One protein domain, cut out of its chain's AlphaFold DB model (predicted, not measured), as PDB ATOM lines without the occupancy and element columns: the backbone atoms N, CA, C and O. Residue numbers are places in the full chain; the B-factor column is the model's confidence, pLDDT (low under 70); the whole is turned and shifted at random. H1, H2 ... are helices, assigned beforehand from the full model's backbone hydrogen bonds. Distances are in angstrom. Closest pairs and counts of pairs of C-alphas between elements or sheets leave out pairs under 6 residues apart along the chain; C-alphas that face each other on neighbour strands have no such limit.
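This is residues 4 to 99 of the 123 residues of an uncharacterized protein of Providencia sp. 1709051003 (UniProt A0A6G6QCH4). H3 lies in the middle, with H2 beside it as a helical hairpin and H4 slanted on its other side; H5 crosses H3 and touches these three. Short H1 sits where H2 begins. The printed part has 96 residues and five named helices, H1 to H5; class all helix. It is compact: radius of gyration of the C-alphas 12.8 A, spans 37 by 29 by 18 A.

H1 is residues 4 to 7, from C-alpha 4 at (18.882, 13.847, 72.883). H2 is 9 to 23, H3 29 to 43, H4 53 to 70, and H5 79 to 97 over 26.5 A, ending at (9.302, 15.509, 74.240).

H3 and H5 touch at a steep tilt of 48 degrees; their closest C-alphas are Ser 34 and Phe 86, 5.2 A. H2 and H3 run opposite ways at a shallow tilt of 4 degrees. In H3, H4 and H5 every O i to N i+4 pair is within hydrogen-bond range; in H2, 9 of 11.

The printed part has no cut; residue 99 alone is under pLDDT 70.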
ATOM      1  N   THR A   4      18.903  13.913  74.353       87.56
ATOM      2  CA  THR A   4      18.882  13.847  72.883       87.56
ATOM      3  C   THR A   4      18.825  12.421  72.339       87.56
ATOM      4  O   THR A   4      18.152  12.187  71.334       87.56
ATOM      5  N   GLU A   5      19.447  11.462  73.022       86.19
ATOM      6  CA  GLU A   5      19.390  10.037  72.682       86.19
ATOM      7  C   GLU A   5      18.047   9.420  73.094       86.19
ATOM      8  O   GLU A   5      17.452   8.664  72.330       86.19
ATOM      9  N   ILE A   6      17.541   9.769  74.283       86.31
ATOM     10  CA  ILE A   6      16.296   9.213  74.840       86.31
ATOM     11  C   ILE A   6      15.074   9.675  74.038       86.31
ATOM     12  O   ILE A   6      14.189   8.878  73.724       86.31
ATOM     13  N   TYR A   7      14.993  10.971  73.733       86.44
ATOM     14  CA  TYR A   7      13.793  11.574  73.144       86.44
ATOM     15  C   TYR A   7      13.923  11.870  71.644       86.44
ATOM     16  O   TYR A   7      12.910  12.159  70.997       86.44
ATOM     17  N   GLY A   8      15.135  11.766  71.094       88.94
ATOM     18  CA  GLY A   8      15.457  12.021  69.694       88.94
ATOM     19  C   GLY A   8      15.760  13.496  69.415       88.94
ATOM     20  O   GLY A   8      14.893  14.364  69.560       88.94
ATOM     21  N   ILE A   9      16.975  13.773  68.940       90.50
ATOM     22  CA  ILE A   9      17.473  15.129  68.659       90.50
ATOM     23  C   ILE A   9      16.565  15.931  67.715       90.50
ATOM     24  O   ILE A   9      16.248  17.086  67.995       90.50
ATOM     25  N   GLU A  10      16.060  15.323  66.639       90.31
ATOM     26  CA  GLU A  10      15.170  16.004  65.687       90.31
ATOM     27  C   GLU A  10      13.866  16.467  66.341       90.31
ATOM     28  O   GLU A  10      13.357  17.558  66.070       90.31
ATOM     29  N   LYS A  11      13.324  15.640  67.239       90.25
ATOM     30  CA  LYS A  11      12.091  15.938  67.960       90.25
ATOM     31  C   LYS A  11      12.302  17.078  68.947       90.25
ATOM     32  O   LYS A  11      11.460  17.973  69.002       90.25
ATOM     33  N   ILE A  12      13.408  17.046  69.692       92.69
ATOM     34  CA  ILE A  12      13.783  18.117  70.620       92.69
ATOM     35  C   ILE A  12      13.956  19.425  69.852       92.69
ATOM     36  O   ILE A  12      13.292  20.402  70.182       92.69
ATOM     37  N   ASN A  13      14.734  19.429  68.767       92.94
ATOM     38  CA  ASN A  13      14.975  20.625  67.957       92.94
ATOM     39  C   ASN A  13      13.677  21.205  67.382       92.94
ATOM     40  O   ASN A  13      13.448  22.414  67.437       92.94
ATOM     41  N   LYS A  14      12.780  20.353  66.872       93.56
ATOM     42  CA  LYS A  14      11.469  20.792  66.380       93.56
ATOM     43  C   LYS A  14      10.607  21.385  67.498       93.56
ATOM     44  O   LYS A  14       9.975  22.419  67.287       93.56
ATOM     45  N   ALA A  15      10.558  20.728  68.657       93.31
ATOM     46  CA  ALA A  15       9.782  21.187  69.804       93.31
ATOM     47  C   ALA A  15      10.307  22.521  70.347       93.31
ATOM     48  O   ALA A  15       9.503  23.415  70.614       93.31
ATOM     49  N   TYR A  16      11.629  22.657  70.446       95.38
ATOM     50  CA  TYR A  16      12.284  23.860  70.931       95.38
ATOM     51  C   TYR A  16      12.084  25.034  69.973       95.38
ATOM     52  O   TYR A  16      11.650  26.095  70.401       95.38
ATOM     53  N   ARG A  17      12.260  24.832  68.658       94.25
ATOM     54  CA  ARG A  17      12.021  25.886  67.654       94.25
ATOM     55  C   ARG A  17      10.598  26.442  67.707       94.25
ATOM     56  O   ARG A  17      10.412  27.648  67.612       94.25
ATOM     57  N   LEU A  18       9.598  25.570  67.855       93.12
ATOM     58  CA  LEU A  18       8.209  26.006  68.037       93.12
ATOM     59  C   LEU A  18       8.033  26.756  69.358       93.12
ATOM     60  O   LEU A  18       7.322  27.750  69.417       93.12
ATOM     61  N   ARG A  19       8.689  26.280  70.420       93.94
ATOM     62  CA  ARG A  19       8.569  26.891  71.739       93.94
ATOM     63  C   ARG A  19       9.239  28.265  71.814       93.94
ATOM     64  O   ARG A  19       8.689  29.129  72.478       93.94
ATOM     65  N   LEU A  20      10.338  28.498  71.097       94.31
ATOM     66  CA  LEU A  20      10.988  29.812  71.028       94.31
ATOM     67  C   LEU A  20      10.029  30.908  70.540       94.31
ATOM     68  O   LEU A  20       9.937  31.948  71.177       94.31
ATOM     69  N   GLN A  21       9.238  30.631  69.497       93.06
ATOM     70  CA  GLN A  21       8.227  31.573  68.986       93.06
ATOM     71  C   GLN A  21       7.150  31.905  70.028       93.06
ATOM     72  O   GLN A  21       6.648  33.020  70.092       93.06
ATOM     73  N   GLU A  22       6.777  30.933  70.858       93.56
ATOM     74  CA  GLU A  22       5.805  31.157  71.929       93.56
ATOM     75  C   GLU A  22       6.428  31.927  73.099       93.56
ATOM     76  O   GLU A  22       5.778  32.795  73.675       93.56
ATOM     77  N   ILE A  23       7.686  31.636  73.443       93.94
ATOM     78  CA  ILE A  23       8.415  32.347  74.497       93.94
ATOM     79  C   ILE A  23       8.558  33.833  74.146       93.94
ATOM     80  O   ILE A  23       8.440  34.668  75.035       93.94
ATOM     81  N   GLU A  24       8.733  34.202  72.876       91.12
ATOM     82  CA  GLU A  24       8.795  35.615  72.457       91.12
ATOM     83  C   GLU A  24       7.578  36.438  72.924       91.12
ATOM     84  O   GLU A  24       7.721  37.623  73.232       91.12
ATOM     85  N   SER A  25       6.409  35.800  73.061       90.31
ATOM     86  CA  SER A  25       5.168  36.432  73.533       90.31
ATOM     87  C   SER A  25       5.009  36.531  75.058       90.31
ATOM     88  O   SER A  25       4.033  37.118  75.523       90.31
ATOM     89  N   CYS A  26       5.944  35.988  75.846       91.12
ATOM     90  CA  CYS A  26       5.941  36.122  77.306       91.12
ATOM     91  C   CYS A  26       6.143  37.579  77.755       91.12
ATOM     92  O   CYS A  26       6.765  38.391  77.062       91.12
ATOM     93  N   HIS A  27       5.625  37.897  78.945       83.94
ATOM     94  CA  HIS A  27       5.429  39.275  79.394       83.94
ATOM     95  C   HIS A  27       6.727  39.981  79.789       83.94
ATOM     96  O   HIS A  27       6.905  41.155  79.460       83.94
ATOM     97  N   THR A  28       7.631  39.291  80.487       89.81
ATOM     98  CA  THR A  28       8.867  39.891  81.013       89.81
ATOM     99  C   THR A  28      10.113  39.273  80.384       89.81
ATOM    100  O   THR A  28      10.115  38.122  79.943       89.81
ATOM    101  N   SER A  29      11.204  40.047  80.338       90.69
ATOM    102  CA  SER A  29      12.500  39.545  79.859       90.69
ATOM    103  C   SER A  29      12.994  38.374  80.711       90.69
ATOM    104  O   SER A  29      13.407  37.348  80.172       90.69
ATOM    105  N   GLY A  30      12.854  38.484  82.034       93.00
ATOM    106  CA  GLY A  30      13.210  37.431  82.978       93.00
ATOM    107  C   GLY A  30      12.404  36.147  82.797       93.00
ATOM    108  O   GLY A  30      12.985  35.064  82.839       93.00
ATOM    109  N   GLU A  31      11.096  36.238  82.523       95.31
ATOM    110  CA  GLU A  31      10.283  35.056  82.207       95.31
ATOM    111  C   GLU A  31      10.821  34.358  80.952       95.31
ATOM    112  O   GLU A  31      11.030  33.143  80.951       95.31
ATOM    113  N   ARG A  32      11.093  35.123  79.887       95.25
ATOM    114  CA  ARG A  32      11.659  34.573  78.647       95.25
ATOM    115  C   ARG A  32      12.989  33.880  78.894       95.25
ATOM    116  O   ARG A  32      13.185  32.758  78.431       95.25
ATOM    117  N   MET A  33      13.868  34.532  79.649       95.25
ATOM    118  CA  MET A  33      15.186  34.007  79.979       95.25
ATOM    119  C   MET A  33      15.086  32.706  80.773       95.25
ATOM    120  O   MET A  33      15.701  31.715  80.391       95.25
ATOM    121  N   SER A  34      14.249  32.669  81.812       96.44
ATOM    122  CA  SER A  34      14.024  31.467  82.618       96.44
ATOM    123  C   SER A  34      13.576  30.277  81.764       96.44
ATOM    124  O   SER A  34      14.155  29.187  81.834       96.44
ATOM    125  N   ARG A  35      12.611  30.502  80.866       97.06
ATOM    126  CA  ARG A  35      12.107  29.461  79.961       97.06
ATOM    127  C   ARG A  35      13.180  28.987  78.974       97.06
ATOM    128  O   ARG A  35      13.323  27.787  78.753       97.06
ATOM    129  N   ILE A  36      13.961  29.900  78.396       96.31
ATOM    130  CA  ILE A  36      15.078  29.550  77.501       96.31
ATOM    131  C   ILE A  36      16.140  28.739  78.254       96.31
ATOM    132  O   ILE A  36      16.611  27.717  77.754       96.31
ATOM    133  N   MET A  37      16.476  29.145  79.477       96.31
ATOM    134  CA  MET A  37      17.454  28.449  80.307       96.31
ATOM    135  C   MET A  37      17.002  27.040  80.687       96.31
ATOM    136  O   MET A  37      17.833  26.133  80.695       96.31
ATOM    137  N   ALA A  38      15.705  26.813  80.912       97.00
ATOM    138  CA  ALA A  38      15.165  25.470  81.124       97.00
ATOM    139  C   ALA A  38      15.368  24.561  79.901       97.00
ATOM    140  O   ALA A  38      15.792  23.411  80.042       97.00
ATOM    141  N   TRP A  39      15.137  25.077  78.688       96.88
ATOM    142  CA  TRP A  39      15.416  24.335  77.455       96.88
ATOM    143  C   TRP A  39      16.902  24.061  77.263       96.88
ATOM    144  O   TRP A  39      17.269  22.934  76.936       96.88
ATOM    145  N   ASN A  40      17.760  25.053  77.502       95.56
ATOM    146  CA  ASN A  40      19.206  24.884  77.398       95.56
ATOM    147  C   ASN A  40      19.718  23.852  78.411       95.56
ATOM    148  O   ASN A  40      20.493  22.973  78.045       95.56
ATOM    149  N   ALA A  41      19.249  23.906  79.660       95.69
ATOM    150  CA  ALA A  41      19.606  22.939  80.692       95.69
ATOM    151  C   ALA A  41      19.164  21.515  80.321       95.69
ATOM    152  O   ALA A  41      19.921  20.565  80.508       95.69
ATOM    153  N   PHE A  42      17.975  21.352  79.735       95.38
ATOM    154  CA  PHE A  42      17.511  20.058  79.242       95.38
ATOM    155  C   PHE A  42      18.323  19.555  78.034       95.38
ATOM    156  O   PHE A  42      18.702  18.388  77.991       95.38
ATOM    157  N   ILE A  43      18.614  20.414  77.052       93.81
ATOM    158  CA  ILE A  43      19.386  20.045  75.850       93.81
ATOM    159  C   ILE A  43      20.829  19.670  76.211       93.81
ATOM    160  O   ILE A  43      21.376  18.741  75.623       93.81
ATOM    161  N   ASN A  44      21.409  20.354  77.196       94.44
ATOM    162  CA  ASN A  44      22.766  20.121  77.691       94.44
ATOM    163  C   ASN A  44      22.841  19.036  78.778       94.44
ATOM    164  O   ASN A  44      23.844  18.961  79.487       94.44
ATOM    165  N   ASP A  45      21.787  18.233  78.951       92.69
ATOM    166  CA  ASP A  45      21.734  17.121  79.910       92.69
ATOM    167  C   ASP A  45      21.943  17.522  81.387       92.69
ATOM    168  O   ASP A  45      22.249  16.678  82.227       92.69
ATOM    169  N   GLN A  46      21.749  18.801  81.725       92.44
ATOM    170  CA  GLN A  46      21.859  19.324  83.093       92.44
ATOM    171  C   GLN A  46      20.592  19.066  83.915       92.44
ATOM    172  O   GLN A  46      20.664  18.996  85.139       92.44
ATOM    173  N   VAL A  47      19.441  18.938  83.249       92.25
ATOM    174  CA  VAL A  47      18.161  18.554  83.860       92.25
ATOM    175  C   VAL A  47      17.577  17.375  83.101       92.25
ATOM    176  O   VAL A  47      17.457  17.404  81.872       92.25
ATOM    177  N   ARG A  48      17.154  16.353  83.838       88.75
ATOM    178  CA  ARG A  48      16.363  15.233  83.330       88.75
ATOM    179  C   ARG A  48      14.925  15.369  83.811       88.75
ATOM    180  O   ARG A  48      14.634  15.993  84.825       88.75
ATOM    181  N   LEU A  49      13.994  14.802  83.053       85.62
ATOM    182  CA  LEU A  49      12.561  14.923  83.355       85.62
ATOM    183  C   LEU A  49      12.100  14.008  84.499       85.62
ATOM    184  O   LEU A  49      10.964  14.130  84.953       85.62
ATOM    185  N   ASP A  50      12.956  13.080  84.920       82.12
ATOM    186  CA  ASP A  50      12.795  12.177  86.060       82.12
ATOM    187  C   ASP A  50      13.635  12.596  87.281       82.12
ATOM    188  O   ASP A  50      13.631  11.893  88.292       82.12
ATOM    189  N   ASP A  51      14.328  13.738  87.206       81.00
ATOM    190  CA  ASP A  51      15.101  14.273  88.322       81.00
ATOM    191  C   ASP A  51      14.199  14.694  89.490       81.00
ATOM    192  O   ASP A  51      13.032  15.063  89.341       81.00
ATOM    193  N   THR A  52      14.772  14.670  90.693       83.00
ATOM    194  CA  THR A  52      14.092  15.180  91.886       83.00
ATOM    195  C   THR A  52      13.955  16.699  91.838       83.00
ATOM    196  O   THR A  52      14.854  17.397  91.370       83.00
ATOM    197  N   ASN A  53      12.892  17.238  92.436       85.25
ATOM    198  CA  ASN A  53      12.709  18.691  92.503       85.25
ATOM    199  C   ASN A  53      13.922  19.405  93.130       85.25
ATOM    200  O   ASN A  53      14.290  20.476  92.677       85.25
ATOM    201  N   SER A  54      14.598  18.805  94.115       86.00
ATOM    202  CA  SER A  54      15.767  19.420  94.759       86.00
ATOM    203  C   SER A  54      17.007  19.508  93.861       86.00
ATOM    204  O   SER A  54      17.822  20.411  94.041       86.00
ATOM    205  N   SER A  55      17.184  18.594  92.901       87.56
ATOM    206  CA  SER A  55      18.258  18.699  91.906       87.56
ATOM    207  C   SER A  55      17.924  19.744  90.849       87.56
ATOM    208  O   SER A  55      18.777  20.566  90.526       87.56
ATOM    209  N   THR A  56      16.683  19.766  90.362       89.69
ATOM    210  CA  THR A  56      16.227  20.761  89.381       89.69
ATOM    211  C   THR A  56      16.269  22.180  89.947       89.69
ATOM    212  O   THR A  56      16.692  23.090  89.243       89.69
ATOM    213  N   ASP A  57      15.915  22.358  91.221       92.38
ATOM    214  CA  ASP A  57      15.966  23.639  91.934       92.38
ATOM    215  C   ASP A  57      17.388  24.216  91.970       92.38
ATOM    216  O   ASP A  57      17.615  25.349  91.554       92.38
ATOM    217  N   LYS A  58      18.385  23.391  92.316       93.88
ATOM    218  CA  LYS A  58      19.800  23.798  92.279       93.88
ATOM    219  C   LYS A  58      20.244  24.237  90.889       93.88
ATOM    220  O   LYS A  58      20.977  25.215  90.764       93.88
ATOM    221  N   ILE A  59      19.827  23.516  89.848       95.75
ATOM    222  CA  ILE A  59      20.145  23.906  88.472       95.75
ATOM    223  C   ILE A  59      19.437  25.213  88.111       95.75
ATOM    224  O   ILE A  59      20.059  26.073  87.498       95.75
ATOM    225  N   ALA A  60      18.186  25.404  88.528       94.75
ATOM    226  CA  ALA A  60      17.452  26.642  88.298       94.75
ATOM    227  C   ALA A  60      18.131  27.847  88.979       94.75
ATOM    228  O   ALA A  60      18.316  28.867  88.320       94.75
ATOM    229  N   SER A  61      18.602  27.714  90.225       95.75
ATOM    230  CA  SER A  61      19.399  28.750  90.905       95.75
ATOM    231  C   SER A  61      20.722  29.043  90.191       95.75
ATOM    232  O   SER A  61      21.092  30.203  90.014       95.75
ATOM    233  N   LEU A  62      21.433  28.014  89.711       96.19
ATOM    234  CA  LEU A  62      22.647  28.220  88.908       96.19
ATOM    235  C   LEU A  62      22.335  28.957  87.599       96.19
ATOM    236  O   LEU A  62      23.058  29.872  87.217       96.19
ATOM    237  N   LYS A  63      21.228  28.614  86.933       95.94
ATOM    238  CA  LYS A  63      20.783  29.308  85.719       95.94
ATOM    239  C   LYS A  63      20.309  30.729  85.971       95.94
ATOM    240  O   LYS A  63      20.482  31.572  85.093       95.94
ATOM    241  N   TYR A  64      19.756  31.013  87.143       95.75
ATOM    242  CA  TYR A  64      19.445  32.374  87.554       95.75
ATOM    243  C   TYR A  64      20.725  33.210  87.666       95.75
ATOM    244  O   TYR A  64      20.817  34.254  87.029       95.75
ATOM    245  N   MET A  65      21.743  32.706  88.372       94.25
ATOM    246  CA  MET A  65      23.063  33.346  88.471       94.25
ATOM    247  C   MET A  65      23.685  33.605  87.089       94.25
ATOM    248  O   MET A  65      24.048  34.739  86.789       94.25
ATOM    249  N   GLU A  66      23.721  32.590  86.215       93.88
ATOM    250  CA  GLU A  66      24.206  32.740  84.832       93.88
ATOM    251  C   GLU A  66      23.416  33.818  84.066       93.88
ATOM    252  O   GLU A  66      23.979  34.599  83.303       93.88
ATOM    253  N   SER A  67      22.098  33.886  84.268       92.69
ATOM    254  CA  SER A  67      21.243  34.875  83.604       92.69
ATOM    255  C   SER A  67      21.519  36.294  84.096       92.69
ATOM    256  O   SER A  67      21.541  37.220  83.292       92.69
ATOM    257  N   ILE A  68      21.746  36.469  85.397       93.50
ATOM    258  CA  ILE A  68      22.111  37.753  86.000       93.50
ATOM    259  C   ILE A  68      23.465  38.230  85.457       93.50
ATOM    260  O   ILE A  68      23.582  39.383  85.048       93.50
ATOM    261  N   GLU A  69      24.458  37.340  85.373       91.94
ATOM    262  CA  GLU A  69      25.778  37.650  84.806       91.94
ATOM    263  C   GLU A  69      25.704  38.060  83.327       91.94
ATOM    264  O   GLU A  69      26.399  38.980  82.904       91.94
ATOM    265  N   LEU A  70      24.838  37.412  82.541       89.88
ATOM    266  CA  LEU A  70      24.655  37.714  81.118       89.88
ATOM    267  C   LEU A  70      23.867  39.006  80.842       89.88
ATOM    268  O   LEU A  70      23.888  39.481  79.708       89.88
ATOM    269  N   ASN A  71      23.146  39.547  81.828       88.69
ATOM    270  CA  ASN A  71      22.256  40.706  81.669       88.69
ATOM    271  C   ASN A  71      22.633  41.856  82.620       88.69
ATOM    272  O   ASN A  71      21.760  42.526  83.165       88.69
ATOM    273  N   ASP A  72      23.934  42.069  82.843       85.31
ATOM    274  CA  ASP A  72      24.478  43.188  83.630       85.31
ATOM    275  C   ASP A  72      23.870  43.339  85.039       85.31
ATOM    276  O   ASP A  72      23.775  44.438  85.587       85.31
ATOM    277  N   GLY A  73      23.476  42.224  85.657       82.38
ATOM    278  CA  GLY A  73      22.986  42.200  87.031       82.38
ATOM    279  C   GLY A  73      21.464  42.237  87.196       82.38
ATOM    280  O   GLY A  73      21.004  42.074  88.325       82.38
ATOM    281  N   ASP A  74      20.680  42.424  86.128       86.25
ATOM    282  CA  ASP A  74      19.219  42.510  86.237       86.25
ATOM    283  C   ASP A  74      18.484  41.845  85.064       86.25
ATOM    284  O   ASP A  74      18.666  42.173  83.894       86.25
ATOM    285  N   ILE A  75      17.586  40.918  85.399       89.81
ATOM    286  CA  ILE A  75      16.677  40.261  84.448       89.81
ATOM    287  C   ILE A  75      15.207  40.649  84.672       89.81
ATOM    288  O   ILE A  75      14.317  40.149  83.979       89.81
ATOM    289  N   GLY A  76      14.933  41.550  85.619       90.75
ATOM    290  CA  GLY A  76      13.612  42.108  85.899       90.75
ATOM    291  C   GLY A  76      12.656  41.176  86.649       90.75
ATOM    292  O   GLY A  76      11.458  41.451  86.670       90.75
ATOM    293  N   ILE A  77      13.157  40.076  87.223       94.12
ATOM    294  CA  ILE A  77      12.412  39.160  88.103       94.12
ATOM    295  C   ILE A  77      13.314  38.660  89.236       94.12
ATOM    296  O   ILE A  77      14.533  38.597  89.085       94.12
ATOM    297  N   SER A  78      12.708  38.273  90.355       94.88
ATOM    298  CA  SER A  78      13.408  37.674  91.493       94.88
ATOM    299  C   SER A  78      13.823  36.217  91.235       94.88
ATOM    300  O   SER A  78      13.246  35.534  90.386       94.88
ATOM    301  N   GLU A  79      14.790  35.705  92.005       94.56
ATOM    302  CA  GLU A  79      15.210  34.296  91.928       94.56
ATOM    303  C   GLU A  79      14.033  33.310  92.096       94.56
ATOM    304  O   GLU A  79      13.892  32.422  91.254       94.56
ATOM    305  N   PRO A  80      13.120  33.460  93.081       96.25
ATOM    306  CA  PRO A  80      11.982  32.548  93.205       96.25
ATOM    307  C   PRO A  80      11.045  32.580  91.991       96.25
ATOM    308  O   PRO A  80      10.538  31.540  91.573       96.25
ATOM    309  N   GLU A  81      10.814  33.753  91.393       96.31
ATOM    310  CA  GLU A  81      10.017  33.871  90.164       96.31
ATOM    311  C   GLU A  81      10.709  33.180  88.989       96.31
ATOM    312  O   GLU A  81      10.063  32.460  88.226       96.31
ATOM    313  N   PHE A  82      12.029  33.346  88.870       96.69
ATOM    314  CA  PHE A  82      12.820  32.663  87.857       96.69
ATOM    315  C   PHE A  82      12.707  31.147  88.000       96.69
ATOM    316  O   PHE A  82      12.424  30.467  87.014       96.69
ATOM    317  N   ILE A  83      12.889  30.622  89.214       95.38
ATOM    318  CA  ILE A  83      12.799  29.189  89.508       95.38
ATOM    319  C   ILE A  83      11.399  28.662  89.172       95.38
ATOM    320  O   ILE A  83      11.277  27.627  88.518       95.38
ATOM    321  N   ASN A  84      10.340  29.395  89.524       95.75
ATOM    322  CA  ASN A  84       8.968  29.009  89.185       95.75
ATOM    323  C   ASN A  84       8.756  28.902  87.667       95.75
ATOM    324  O   ASN A  84       8.282  27.872  87.186       95.75
ATOM    325  N   TYR A  85       9.165  29.914  86.893       96.69
ATOM    326  CA  TYR A  85       9.072  29.855  85.430       96.69
ATOM    327  C   TYR A  85       9.917  28.726  84.829       96.69
ATOM    328  O   TYR A  85       9.510  28.115  83.835       96.69
ATOM    329  N   PHE A  86      11.057  28.415  85.446       96.62
ATOM    330  CA  PHE A  86      11.952  27.352  85.012       96.62
ATOM    331  C   PHE A  86      11.269  25.993  85.190       96.62
ATOM    332  O   PHE A  86      11.178  25.213  84.241       96.62
ATOM    333  N   PHE A  87      10.713  25.731  86.379       94.12
ATOM    334  CA  PHE A  87       9.955  24.513  86.670       94.12
ATOM    335  C   PHE A  87       8.727  24.364  85.771       94.12
ATOM    336  O   PHE A  87       8.509  23.288  85.202       94.12
ATOM    337  N   ASP A  88       7.960  25.434  85.573       94.44
ATOM    338  CA  ASP A  88       6.827  25.432  84.647       94.44
ATOM    339  C   ASP A  88       7.260  25.025  83.234       94.44
ATOM    340  O   ASP A  88       6.592  24.227  82.566       94.44
ATOM    341  N   GLU A  89       8.409  25.522  82.777       96.06
ATOM    342  CA  GLU A  89       8.937  25.174  81.465       96.06
ATOM    343  C   GLU A  89       9.421  23.719  81.398       96.06
ATOM    344  O   GLU A  89       9.163  23.057  80.391       96.06
ATOM    345  N   THR A  90      10.004  23.150  82.462       93.69
ATOM    346  CA  THR A  90      10.320  21.703  82.490       93.69
ATOM    347  C   THR A  90       9.076  20.834  82.278       93.69
ATOM    348  O   THR A  90       9.121  19.826  81.562       93.69
ATOM    349  N   CYS A  91       7.920  21.261  82.792       90.81
ATOM    350  CA  CYS A  91       6.649  20.586  82.540       90.81
ATOM    351  C   CYS A  91       6.208  20.703  81.071       90.81
ATOM    352  O   CYS A  91       5.645  19.754  80.507       90.81
ATOM    353  N   VAL A  92       6.457  21.850  80.431       93.06
ATOM    354  CA  VAL A  92       6.196  22.053  78.997       93.06
ATOM    355  C   VAL A  92       7.115  21.175  78.149       93.06
ATOM    356  O   VAL A  92       6.622  20.492  77.244       93.06
ATOM    357  N   ILE A  93       8.412  21.132  78.469       93.75
ATOM    358  CA  ILE A  93       9.399  20.254  77.827       93.75
ATOM    359  C   ILE A  93       8.898  18.817  77.898       93.75
ATOM    360  O   ILE A  93       8.707  18.193  76.851       93.75
ATOM    361  N   ASN A  94       8.560  18.331  79.097       90.50
ATOM    362  CA  ASN A  94       8.056  16.978  79.306       90.50
ATOM    363  C   ASN A  94       6.868  16.655  78.391       90.50
ATOM    364  O   ASN A  94       6.887  15.659  77.665       90.50
ATOM    365  N   LYS A  95       5.862  17.535  78.332       89.00
ATOM    366  CA  LYS A  95       4.684  17.348  77.466       89.00
ATOM    367  C   LYS A  95       5.029  17.289  75.974       89.00
ATOM    368  O   LYS A  95       4.341  16.587  75.233       89.00
ATOM    369  N   ARG A  96       6.051  18.020  75.516       89.31
ATOM    370  CA  ARG A  96       6.445  18.074  74.096       89.31
ATOM    371  C   ARG A  96       7.360  16.921  73.689       89.31
ATOM    372  O   ARG A  96       7.216  16.381  72.589       89.31
ATOM    373  N   VAL A  97       8.291  16.529  74.557       89.06
ATOM    374  CA  VAL A  97       9.302  15.509  74.240       89.06
ATOM    375  C   VAL A  97       8.878  14.100  74.642       89.06
ATOM    376  O   VAL A  97       9.415  13.139  74.094       89.06
ATOM    377  N   THR A  98       7.849  13.922  75.474       82.62
ATOM    378  CA  THR A  98       7.256  12.598  75.723       82.62
ATOM    379  C   THR A  98       6.100  12.328  74.757       82.62
ATOM    380  O   THR A  98       5.155  13.098  74.601       82.62
ATOM    381  N   GLN A  99       6.180  11.228  74.005       62.81
ATOM    382  CA  GLN A  99       5.124  10.841  73.066       62.81
ATOM    383  C   GLN A  99       3.959  10.179  73.823       62.81
ATOM    384  O   GLN A  99       3.973   8.975  74.063       62.81
TER     385      GLN A  99